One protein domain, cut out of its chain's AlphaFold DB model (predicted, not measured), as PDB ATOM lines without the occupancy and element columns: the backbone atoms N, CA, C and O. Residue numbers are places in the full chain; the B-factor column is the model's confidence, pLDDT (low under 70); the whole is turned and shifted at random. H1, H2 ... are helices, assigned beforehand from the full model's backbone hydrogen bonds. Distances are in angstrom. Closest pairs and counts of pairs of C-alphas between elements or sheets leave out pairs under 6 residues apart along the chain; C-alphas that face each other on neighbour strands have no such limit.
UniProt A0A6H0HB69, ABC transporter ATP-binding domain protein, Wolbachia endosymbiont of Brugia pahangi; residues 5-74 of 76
ATOM      1  N   ILE A   5      15.745 -46.916 -59.146       86.62
ATOM      2  CA  ILE A   5      15.095 -45.637 -59.475       86.62
ATOM      3  C   ILE A   5      15.942 -44.990 -60.571       86.62
ATOM      4  O   ILE A   5      17.159 -44.914 -60.422       86.62
ATOM      5  N   ASP A   6      15.340 -44.592 -61.695       84.06
ATOM      6  CA  ASP A   6      16.045 -43.987 -62.840       84.06
ATOM      7  C   ASP A   6      17.316 -44.746 -63.262       84.06
ATOM      8  O   ASP A   6      18.378 -44.166 -63.470       84.06
ATOM      9  N   SER A   7      17.223 -46.077 -63.336       82.69
ATOM     10  CA  SER A   7      18.339 -46.983 -63.662       82.69
ATOM     11  C   SER A   7      19.490 -47.038 -62.640       82.69
ATOM     12  O   SER A   7      20.496 -47.691 -62.908       82.69
ATOM     13  N   HIS A   8      19.335 -46.446 -61.453       82.19
ATOM     14  CA  HIS A   8      20.286 -46.536 -60.343       82.19
ATOM     15  C   HIS A   8      19.796 -47.537 -59.292       82.19
ATOM     16  O   HIS A   8      18.641 -47.472 -58.873       82.19
ATOM     17  N   ASP A   9      20.659 -48.465 -58.864       87.25
ATOM     18  CA  ASP A   9      20.349 -49.389 -57.763       87.25
ATOM     19  C   ASP A   9      20.247 -48.598 -56.452       87.25
ATOM     20  O   ASP A   9      21.207 -47.940 -56.037       87.25
ATOM     21  N   ILE A  10      19.091 -48.664 -55.788       85.56
ATOM     22  CA  ILE A  10      18.846 -47.899 -54.561       85.56
ATOM     23  C   ILE A  10      19.705 -48.381 -53.390       85.56
ATOM     24  O   ILE A  10      19.926 -47.621 -52.453       85.56
ATOM     25  N   ALA A  11      20.217 -49.619 -53.436       84.00
ATOM     26  CA  ALA A  11      21.099 -50.148 -52.397       84.00
ATOM     27  C   ALA A  11      22.447 -49.405 -52.329       84.00
ATOM     28  O   ALA A  11      23.125 -49.465 -51.305       84.00
ATOM     29  N   GLY A  12      22.832 -48.712 -53.408       77.88
ATOM     30  CA  GLY A  12      24.056 -47.913 -53.486       77.88
ATOM     31  C   GLY A  12      23.889 -46.436 -53.117       77.88
ATOM     32  O   GLY A  12      24.886 -45.716 -53.085       77.88
ATOM     33  N   ILE A  13      22.663 -45.965 -52.855       79.69
ATOM     34  CA  ILE A  13      22.370 -44.560 -52.531       79.69
ATOM     35  C   ILE A  13      22.351 -44.389 -51.007       79.69
ATOM     36  O   ILE A  13      21.825 -45.230 -50.276       79.69
ATOM     37  N   THR A  14      22.913 -43.291 -50.497       79.44
ATOM     38  CA  THR A  14      22.787 -42.947 -49.076       79.44
ATOM     39  C   THR A  14      21.330 -42.607 -48.733       79.44
ATOM     40  O   THR A  14      20.591 -42.055 -49.543       79.44
ATOM     41  N   GLN A  15      20.888 -42.950 -47.520       75.31
ATOM     42  CA  GLN A  15      19.475 -42.810 -47.142       75.31
ATOM     43  C   GLN A  15      18.978 -41.358 -47.187       75.31
ATOM     44  O   GLN A  15      17.843 -41.112 -47.577       75.31
ATOM     45  N   GLU A  16      19.810 -40.395 -46.804       80.50
ATOM     46  CA  GLU A  16      19.411 -38.993 -46.658       80.50
ATOM     47  C   GLU A  16      18.947 -38.342 -47.988       80.50
ATOM     48  O   GLU A  16      17.822 -37.841 -48.028       80.50
ATOM     49  N   PRO A  17      19.689 -38.435 -49.113       78.69
ATOM     50  CA  PRO A  17      19.194 -38.004 -50.424       78.69
ATOM     51  C   PRO A  17      17.924 -38.723 -50.881       78.69
ATOM     52  O   PRO A  17      17.078 -38.118 -51.539       78.69
ATOM     53  N   LEU A  18      17.796 -40.015 -50.559       81.44
ATOM     54  CA  LEU A  18      16.637 -40.811 -50.953       81.44
ATOM     55  C   LEU A  18      15.366 -40.296 -50.265       81.44
ATOM     56  O   LEU A  18      14.359 -40.075 -50.933       81.44
ATOM     57  N   TRP A  19      15.427 -40.045 -48.955       82.69
ATOM     58  CA  TRP A  19      14.301 -39.492 -48.197       82.69
ATOM     59  C   TRP A  19      13.961 -38.059 -48.608       82.69
ATOM     60  O   TRP A  19      12.786 -37.718 -48.682       82.69
ATOM     61  N   ALA A  20      14.958 -37.239 -48.949       84.94
ATOM     62  CA  ALA A  20      14.731 -35.861 -49.392       84.94
ATOM     63  C   ALA A  20      13.957 -35.756 -50.725       84.94
ATOM     64  O   ALA A  20      13.350 -34.724 -50.997       84.94
ATOM     65  N   ASN A  21      13.967 -36.809 -51.549       86.19
ATOM     66  CA  ASN A  21      13.291 -36.846 -52.853       86.19
ATOM     67  C   ASN A  21      12.019 -37.708 -52.859       86.19
ATOM     68  O   ASN A  21      11.419 -37.910 -53.915       86.19
ATOM     69  N   LEU A  22      11.597 -38.225 -51.702       85.69
ATOM     70  CA  LEU A  22      10.436 -39.098 -51.586       85.69
ATOM     71  C   LEU A  22       9.399 -38.499 -50.638       85.69
ATOM     72  O   LEU A  22       9.650 -38.303 -49.455       85.69
ATOM     73  N   SER A  23       8.185 -38.295 -51.143       87.25
ATOM     74  CA  SER A  23       7.009 -38.029 -50.311       87.25
ATOM     75  C   SER A  23       6.151 -39.286 -50.199       87.25
ATOM     76  O   SER A  23       5.895 -39.961 -51.197       87.25
ATOM     77  N   VAL A  24       5.693 -39.599 -48.987       87.56
ATOM     78  CA  VAL A  24       4.861 -40.776 -48.702       87.56
ATOM     79  C   VAL A  24       3.484 -40.320 -48.237       87.56
ATOM     80  O   VAL A  24       3.374 -39.521 -47.312       87.56
ATOM     81  N   ILE A  25       2.434 -40.858 -48.859       88.75
ATOM     82  CA  ILE A  25       1.042 -40.673 -48.436       88.75
ATOM     83  C   ILE A  25       0.545 -42.033 -47.931       88.75
ATOM     84  O   ILE A  25       0.376 -42.947 -48.744       88.75
ATOM     85  N   PRO A  26       0.373 -42.221 -46.610       88.38
ATOM     86  CA  PRO A  26      -0.090 -43.490 -46.064       88.38
ATOM     87  C   PRO A  26      -1.580 -43.712 -46.377       88.38
ATOM     88  O   PRO A  26      -2.322 -42.758 -46.603       88.38
ATOM     89  N   GLN A  27      -2.020 -44.976 -46.379       91.19
ATOM     90  CA  GLN A  27      -3.444 -45.315 -46.540       91.19
ATOM     91  C   GLN A  27      -4.279 -44.825 -45.346       91.19
ATOM     92  O   GLN A  27      -5.366 -44.296 -45.548       91.19
ATOM     93  N   ASP A  28      -3.722 -44.943 -44.136       90.06
ATOM     94  CA  ASP A  28      -4.279 -44.404 -42.895       90.06
ATOM     95  C   ASP A  28      -3.368 -43.289 -42.370       90.06
ATOM     96  O   ASP A  28      -2.185 -43.509 -42.090       90.06
ATOM     97  N   VAL A  29      -3.909 -42.075 -42.252       84.81
ATOM     98  CA  VAL A  29      -3.173 -40.905 -41.755       84.81
ATOM     99  C   VAL A  29      -3.340 -40.809 -40.241       84.81
ATOM    100  O   VAL A  29      -4.454 -40.670 -39.741       84.81
ATOM    101  N   GLY A  30      -2.225 -40.855 -39.511       86.25
ATOM    102  CA  GLY A  30      -2.186 -40.512 -38.091       86.25
ATOM    103  C   GLY A  30      -2.031 -39.004 -37.904       86.25
ATOM    104  O   GLY A  30      -1.158 -38.397 -38.521       86.25
ATOM    105  N   ILE A  31      -2.861 -38.418 -37.046       89.25
ATOM    106  CA  ILE A  31      -2.743 -37.030 -36.583       89.25
ATOM    107  C   ILE A  31      -2.330 -37.081 -35.110       89.25
ATOM    108  O   ILE A  31      -2.765 -37.966 -34.371       89.25
ATOM    109  N   PHE A  32      -1.443 -36.180 -34.698       93.19
ATOM    110  CA  PHE A  32      -1.031 -36.046 -33.302       93.19
ATOM    111  C   PHE A  32      -1.938 -35.049 -32.584       93.19
ATOM    112  O   PHE A  32      -2.291 -34.046 -33.203       93.19
ATOM    113  N   ASP A  33      -2.181 -35.275 -31.282       95.50
ATOM    114  CA  ASP A  33      -2.900 -34.373 -30.361       95.50
ATOM    115  C   ASP A  33      -2.161 -33.023 -30.206       95.50
ATOM    116  O   ASP A  33      -1.492 -32.730 -29.209       95.50
ATOM    117  N   LYS A  34      -2.208 -32.222 -31.264       95.81
ATOM    118  CA  LYS A  34      -1.443 -31.000 -31.518       95.81
ATOM    119  C   LYS A  34      -2.284 -30.071 -32.379       95.81
ATOM    120  O   LYS A  34      -3.346 -30.438 -32.876       95.81
ATOM    121  N   THR A  35      -1.811 -28.850 -32.585       97.81
ATOM    122  CA  THR A  35      -2.468 -27.949 -33.533       97.81
ATOM    123  C   THR A  35      -2.354 -28.454 -34.976       97.81
ATOM    124  O   THR A  35      -1.439 -29.208 -35.325       97.81
ATOM    125  N   VAL A  36      -3.263 -28.007 -35.846       97.25
ATOM    126  CA  VAL A  36      -3.166 -28.231 -37.300       97.25
ATOM    127  C   VAL A  36      -1.811 -27.749 -37.828       97.25
ATOM    128  O   VAL A  36      -1.163 -28.464 -38.589       97.25
ATOM    129  N   LEU A  37      -1.356 -26.568 -37.393       97.31
ATOM    130  CA  LEU A  37      -0.060 -26.003 -37.770       97.31
ATOM    131  C   LEU A  37       1.099 -26.934 -37.407       97.31
ATOM    132  O   LEU A  37       1.925 -27.243 -38.263       97.31
ATOM    133  N   GLU A  38       1.140 -27.406 -36.162       96.25
ATOM    134  CA  GLU A  38       2.203 -28.300 -35.703       96.25
ATOM    135  C   GLU A  38       2.202 -29.626 -36.468       96.25
ATOM    136  O   GLU A  38       3.273 -30.113 -36.812       96.25
ATOM    137  N   ASN A  39       1.029 -30.195 -36.774       95.56
ATOM    138  CA  ASN A  39       0.931 -31.410 -37.587       95.56
ATOM    139  C   ASN A  39       1.478 -31.195 -39.009       95.56
ATOM    140  O   ASN A  39       2.186 -32.052 -39.530       95.56
ATOM    141  N   LEU A  40       1.203 -30.042 -39.629       95.69
ATOM    142  CA  LEU A  40       1.728 -29.699 -40.958       95.69
ATOM    143  C   LEU A  40       3.251 -29.489 -40.936       95.69
ATOM    144  O   LEU A  40       3.948 -29.931 -41.848       95.69
ATOM    145  N   GLN A  41       3.783 -28.888 -39.870       95.50
ATOM    146  CA  GLN A  41       5.225 -28.695 -39.682       95.50
ATOM    147  C   GLN A  41       5.997 -30.006 -39.490       95.50
ATOM    148  O   GLN A  41       7.204 -30.029 -39.712       95.50
ATOM    149  N   LEU A  42       5.336 -31.120 -39.154       91.75
ATOM    150  CA  LEU A  42       6.000 -32.430 -39.124       91.75
ATOM    151  C   LEU A  42       6.489 -32.878 -40.509       91.75
ATOM    152  O   LEU A  42       7.431 -33.661 -40.586       91.75
ATOM    153  N   ALA A  43       5.877 -32.387 -41.592       89.94
ATOM    154  CA  ALA A  43       6.326 -32.680 -42.953       89.94
ATOM    155  C   ALA A  43       7.585 -31.884 -43.342       89.94
ATOM    156  O   ALA A  43       8.401 -32.366 -44.126       89.94
ATOM    157  N   LYS A  44       7.742 -30.670 -42.799       91.88
ATOM    158  CA  LYS A  44       8.895 -29.785 -43.009       91.88
ATOM    159  C   LYS A  44       9.025 -28.835 -41.810       91.88
ATOM    160  O   LYS A  44       8.287 -27.856 -41.703       91.88
ATOM    161  N   TYR A  45       9.959 -29.137 -40.906       92.31
ATOM    162  CA  TYR A  45      10.082 -28.462 -39.602       92.31
ATOM    163  C   TYR A  45      10.426 -26.973 -39.687       92.31
ATOM    164  O   TYR A  45      10.085 -26.210 -38.787       92.31
ATOM    165  N   ASP A  46      11.115 -26.563 -40.748       93.94
ATOM    166  CA  ASP A  46      11.524 -25.184 -41.014       93.94
ATOM    167  C   ASP A  46      10.558 -24.446 -41.955       93.94
ATOM    168  O   ASP A  46      10.865 -23.339 -42.399       93.94
ATOM    169  N   ALA A  47       9.391 -25.033 -42.257       95.88
ATOM    170  CA  ALA A  47       8.402 -24.405 -43.120       95.88
ATOM    171  C   ALA A  47       7.873 -23.102 -42.511       95.88
ATOM    172  O   ALA A  47       7.434 -23.061 -41.355       95.88
ATOM    173  N   SER A  48       7.873 -22.038 -43.316       97.75
ATOM    174  CA  SER A  48       7.256 -20.773 -42.920       97.75
ATOM    175  C   SER A  48       5.729 -20.890 -42.918       97.75
ATOM    176  O   SER A  48       5.150 -21.762 -43.568       97.75
ATOM    177  N   PHE A  49       5.050 -19.989 -42.205       97.31
ATOM    178  CA  PHE A  49       3.587 -19.973 -42.208       97.31
ATOM    179  C   PHE A  49       3.015 -19.765 -43.621       97.31
ATOM    180  O   PHE A  49       2.050 -20.430 -43.990       97.31
ATOM    181  N   ASP A  50       3.648 -18.917 -44.434       98.06
ATOM    182  CA  ASP A  50       3.216 -18.659 -45.811       98.06
ATOM    183  C   ASP A  50       3.388 -19.898 -46.705       98.06
ATOM    184  O   ASP A  50       2.480 -20.227 -47.468       98.06
ATOM    185  N   GLU A  51       4.496 -20.642 -46.565       97.94
ATOM    186  CA  GLU A  51       4.696 -21.918 -47.276       97.94
ATOM    187  C   GLU A  51       3.613 -22.944 -46.903       97.94
ATOM    188  O   GLU A  51       3.115 -23.679 -47.759       97.94
ATOM    189  N   ILE A  52       3.225 -22.981 -45.625       98.06
ATOM    190  CA  ILE A  52       2.165 -23.863 -45.130       98.06
ATOM    191  C   ILE A  52       0.809 -23.462 -45.714       98.06
ATOM    192  O   ILE A  52       0.061 -24.329 -46.172       98.06
ATOM    193  N   VAL A  53       0.485 -22.167 -45.733       98.25
ATOM    194  CA  VAL A  53      -0.757 -21.665 -46.338       98.25
ATOM    195  C   VAL A  53      -0.805 -22.016 -47.822       98.25
ATOM    196  O   VAL A  53      -1.783 -22.622 -48.259       98.25
ATOM    197  N   GLU A  54       0.266 -21.752 -48.573       98.38
ATOM    198  CA  GLU A  54       0.354 -22.078 -50.000       98.38
ATOM    199  C   GLU A  54       0.173 -23.588 -50.251       98.38
ATOM    200  O   GLU A  54      -0.563 -24.001 -51.155       98.38
ATOM    201  N   ALA A  55       0.802 -24.441 -49.434       97.12
ATOM    202  CA  ALA A  55       0.635 -25.890 -49.521       97.12
ATOM    203  C   ALA A  55      -0.820 -26.316 -49.247       97.12
ATOM    204  O   ALA A  55      -1.381 -27.131 -49.984       97.12
ATOM    205  N   CYS A  56      -1.464 -25.734 -48.232       98.06
ATOM    206  CA  CYS A  56      -2.865 -25.997 -47.909       98.06
ATOM    207  C   CYS A  56      -3.841 -25.487 -48.980       98.06
ATOM    208  O   CYS A  56      -4.885 -26.109 -49.192       98.06
ATOM    209  N   GLU A  57      -3.535 -24.382 -49.660       98.25
ATOM    210  CA  GLU A  57      -4.319 -23.877 -50.791       98.25
ATOM    211  C   GLU A  57      -4.224 -24.822 -51.990       98.25
ATOM    212  O   GLU A  57      -5.252 -25.221 -52.547       98.25
ATOM    213  N   LYS A  58      -3.008 -25.267 -52.338       98.00
ATOM    214  CA  LYS A  58      -2.776 -26.267 -53.396       98.00
ATOM    215  C   LYS A  58      -3.491 -27.585 -53.098       98.00
ATOM    216  O   LYS A  58      -4.078 -28.181 -54.000       98.00
ATOM    217  N   ALA A  59      -3.498 -28.001 -51.832       96.38
ATOM    218  CA  ALA A  59      -4.225 -29.176 -51.356       96.38
ATOM    219  C   ALA A  59      -5.740 -28.943 -51.173       96.38
ATOM    220  O   ALA A  59      -6.465 -29.887 -50.869       96.38
ATOM    221  N   ARG A  60      -6.240 -27.713 -51.382       97.62
ATOM    222  CA  ARG A  60      -7.653 -27.309 -51.235       97.62
ATOM    223  C   ARG A  60      -8.245 -27.515 -49.835       97.62
ATOM    224  O   ARG A  60      -9.454 -27.666 -49.701       97.62
ATOM    225  N   VAL A  61      -7.410 -27.467 -48.799       96.88
ATOM    226  CA  VAL A  61      -7.826 -27.616 -47.392       96.88
ATOM    227  C   VAL A  61      -7.765 -26.310 -46.602       96.88
ATOM    228  O   VAL A  61      -8.369 -26.220 -45.537       96.88
ATOM    229  N   HIS A  62      -7.107 -25.270 -47.131       98.06
ATOM    230  CA  HIS A  62      -6.976 -23.968 -46.461       98.06
ATOM    231  C   HIS A  62      -8.324 -23.412 -45.974       98.06
ATOM    232  O   HIS A  62      -8.481 -23.106 -44.794       98.06
ATOM    233  N   ASN A  63      -9.328 -23.374 -46.858       98.06
ATOM    234  CA  ASN A  63     -10.657 -22.853 -46.529       98.06
ATOM    235  C   ASN A  63     -11.342 -23.637 -45.401       98.06
ATOM    236  O   ASN A  63     -12.066 -23.045 -44.607       98.06
ATOM    237  N   ASN A  64     -11.115 -24.951 -45.306       97.31
ATOM    238  CA  ASN A  64     -11.666 -25.750 -44.214       97.31
ATOM    239  C   ASN A  64     -10.961 -25.444 -42.894       97.31
ATOM    240  O   ASN A  64     -11.624 -25.308 -41.871       97.31
ATOM    241  N   ILE A  65      -9.635 -25.285 -42.926       97.75
ATOM    242  CA  ILE A  65      -8.831 -24.976 -41.742       97.75
ATOM    243  C   ILE A  65      -9.241 -23.618 -41.165       97.75
ATOM    244  O   ILE A  65      -9.545 -23.540 -39.980       97.75
ATOM    245  N   ILE A  66      -9.325 -22.558 -41.975       97.75
ATOM    246  CA  ILE A  66      -9.671 -21.209 -41.480       97.75
ATOM    247  C   ILE A  66     -11.117 -21.083 -40.977       97.75
ATOM    248  O   ILE A  66     -11.428 -20.141 -40.255       97.75
ATOM    249  N   GLN A  67     -12.000 -22.011 -41.358       98.00
ATOM    250  CA  GLN A  67     -13.376 -22.080 -40.857       98.00
ATOM    251  C   GLN A  67     -13.473 -22.721 -39.467       98.00
ATOM    252  O   GLN A  67     -14.510 -22.596 -38.813       98.00
ATOM    253  N   MET A  68     -12.423 -23.402 -38.999       97.44
ATOM    254  CA  MET A  68     -12.358 -23.904 -37.629       97.44
ATOM    255  C   MET A  68     -12.273 -22.732 -36.645       97.44
ATOM    256  O   MET A  68     -11.653 -21.714 -36.948       97.44
ATOM    257  N   THR A  69     -12.815 -22.896 -35.433       96.88
ATOM    258  CA  THR A  69     -12.851 -21.839 -34.401       96.88
ATOM    259  C   THR A  69     -11.492 -21.170 -34.168       96.88
ATOM    260  O   THR A  69     -11.441 -19.958 -33.983       96.88
ATOM    261  N   ASN A  70     -10.398 -21.941 -34.217       97.75
ATOM    262  CA  ASN A  70      -9.038 -21.447 -33.988       97.75
ATOM    263  C   ASN A  70      -8.143 -21.525 -35.240       97.75
ATOM    264  O   ASN A  70      -6.925 -21.362 -35.144       97.75
ATOM    265  N   GLY A  71      -8.710 -21.788 -36.422       98.19
ATOM    266  CA  GLY A  71      -7.936 -21.886 -37.659       98.19
ATOM    267  C   GLY A  71      -6.821 -22.938 -37.584       98.19
ATOM    268  O   GLY A  71      -7.001 -24.024 -37.028       98.19
ATOM    269  N   TYR A  72      -5.627 -22.563 -38.052       98.06
ATOM    270  CA  TYR A  72      -4.391 -23.354 -37.944       98.06
ATOM    271  C   TYR A  72      -3.964 -23.678 -36.499       98.06
ATOM    272  O   TYR A  72      -3.201 -24.616 -36.288       98.06
ATOM    273  N   HIS A  73      -4.469 -22.948 -35.501       98.12
ATOM    274  CA  HIS A  73      -4.211 -23.203 -34.080       98.12
ATOM    275  C   HIS A  73      -5.273 -24.112 -33.440       98.12
ATOM    276  O   HIS A  73      -5.295 -24.286 -32.222       98.12
ATOM    277  N   SER A  74      -6.182 -24.683 -34.232       97.81
ATOM    278  CA  SER A  74      -7.128 -25.690 -33.747       97.81
ATOM    279  C   SER A  74      -6.390 -26.974 -33.405       97.81
ATOM    280  O   SER A  74      -5.574 -27.433 -34.199       97.81
TER     281      SER A  74
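This is residues 5 to 74 of the 76 residues of the protein "ABC transporter ATP-binding domain protein" of Wolbachia endosymbiont of Brugia pahangi (UniProt A0A6H0HB69). The model has little regular structure: a long arm, with the short helix H1, runs to a small head of three short helices, H2, H3 and H4. The 70 printed residues hold four named helices, H1 to H4 in chain order, with 27 residues, and no named strand; the class is all helix. The whole is loose, with a radius of gyration of the C-alphas of 15.6 A, and spans 49 by 23 by 22 A.

H1, residues 15 to 20, begins at C-alpha (19.475, -42.810, -47.142). H2 is residues 36 to 41. H3, residues 49 to 58, measures 14.3 A. H4, residues 62 to 66, ends at C-alpha (-9.671, -21.209, -41.480).

H1 is apart from H2, H3 and H4. H2 and H3 only just touch, with 3 pairs of C-alphas within 8 A, the closest Leu 40 and Ile 52 at 7.2 A, about perpendicular at 78 degrees. H3 and H4 only just touch, with 3 such pairs, and only at the corner; the closest C-alphas, Cys 56 and His 62, are 4.8 A apart. In H1 to H4 every O i to N i+4 pair is within hydrogen-bond range.

The printed part has no cut. The link H1 to H2 is long; residues 24 to 29 stand free. No printed residue is under 70 in pLDDT.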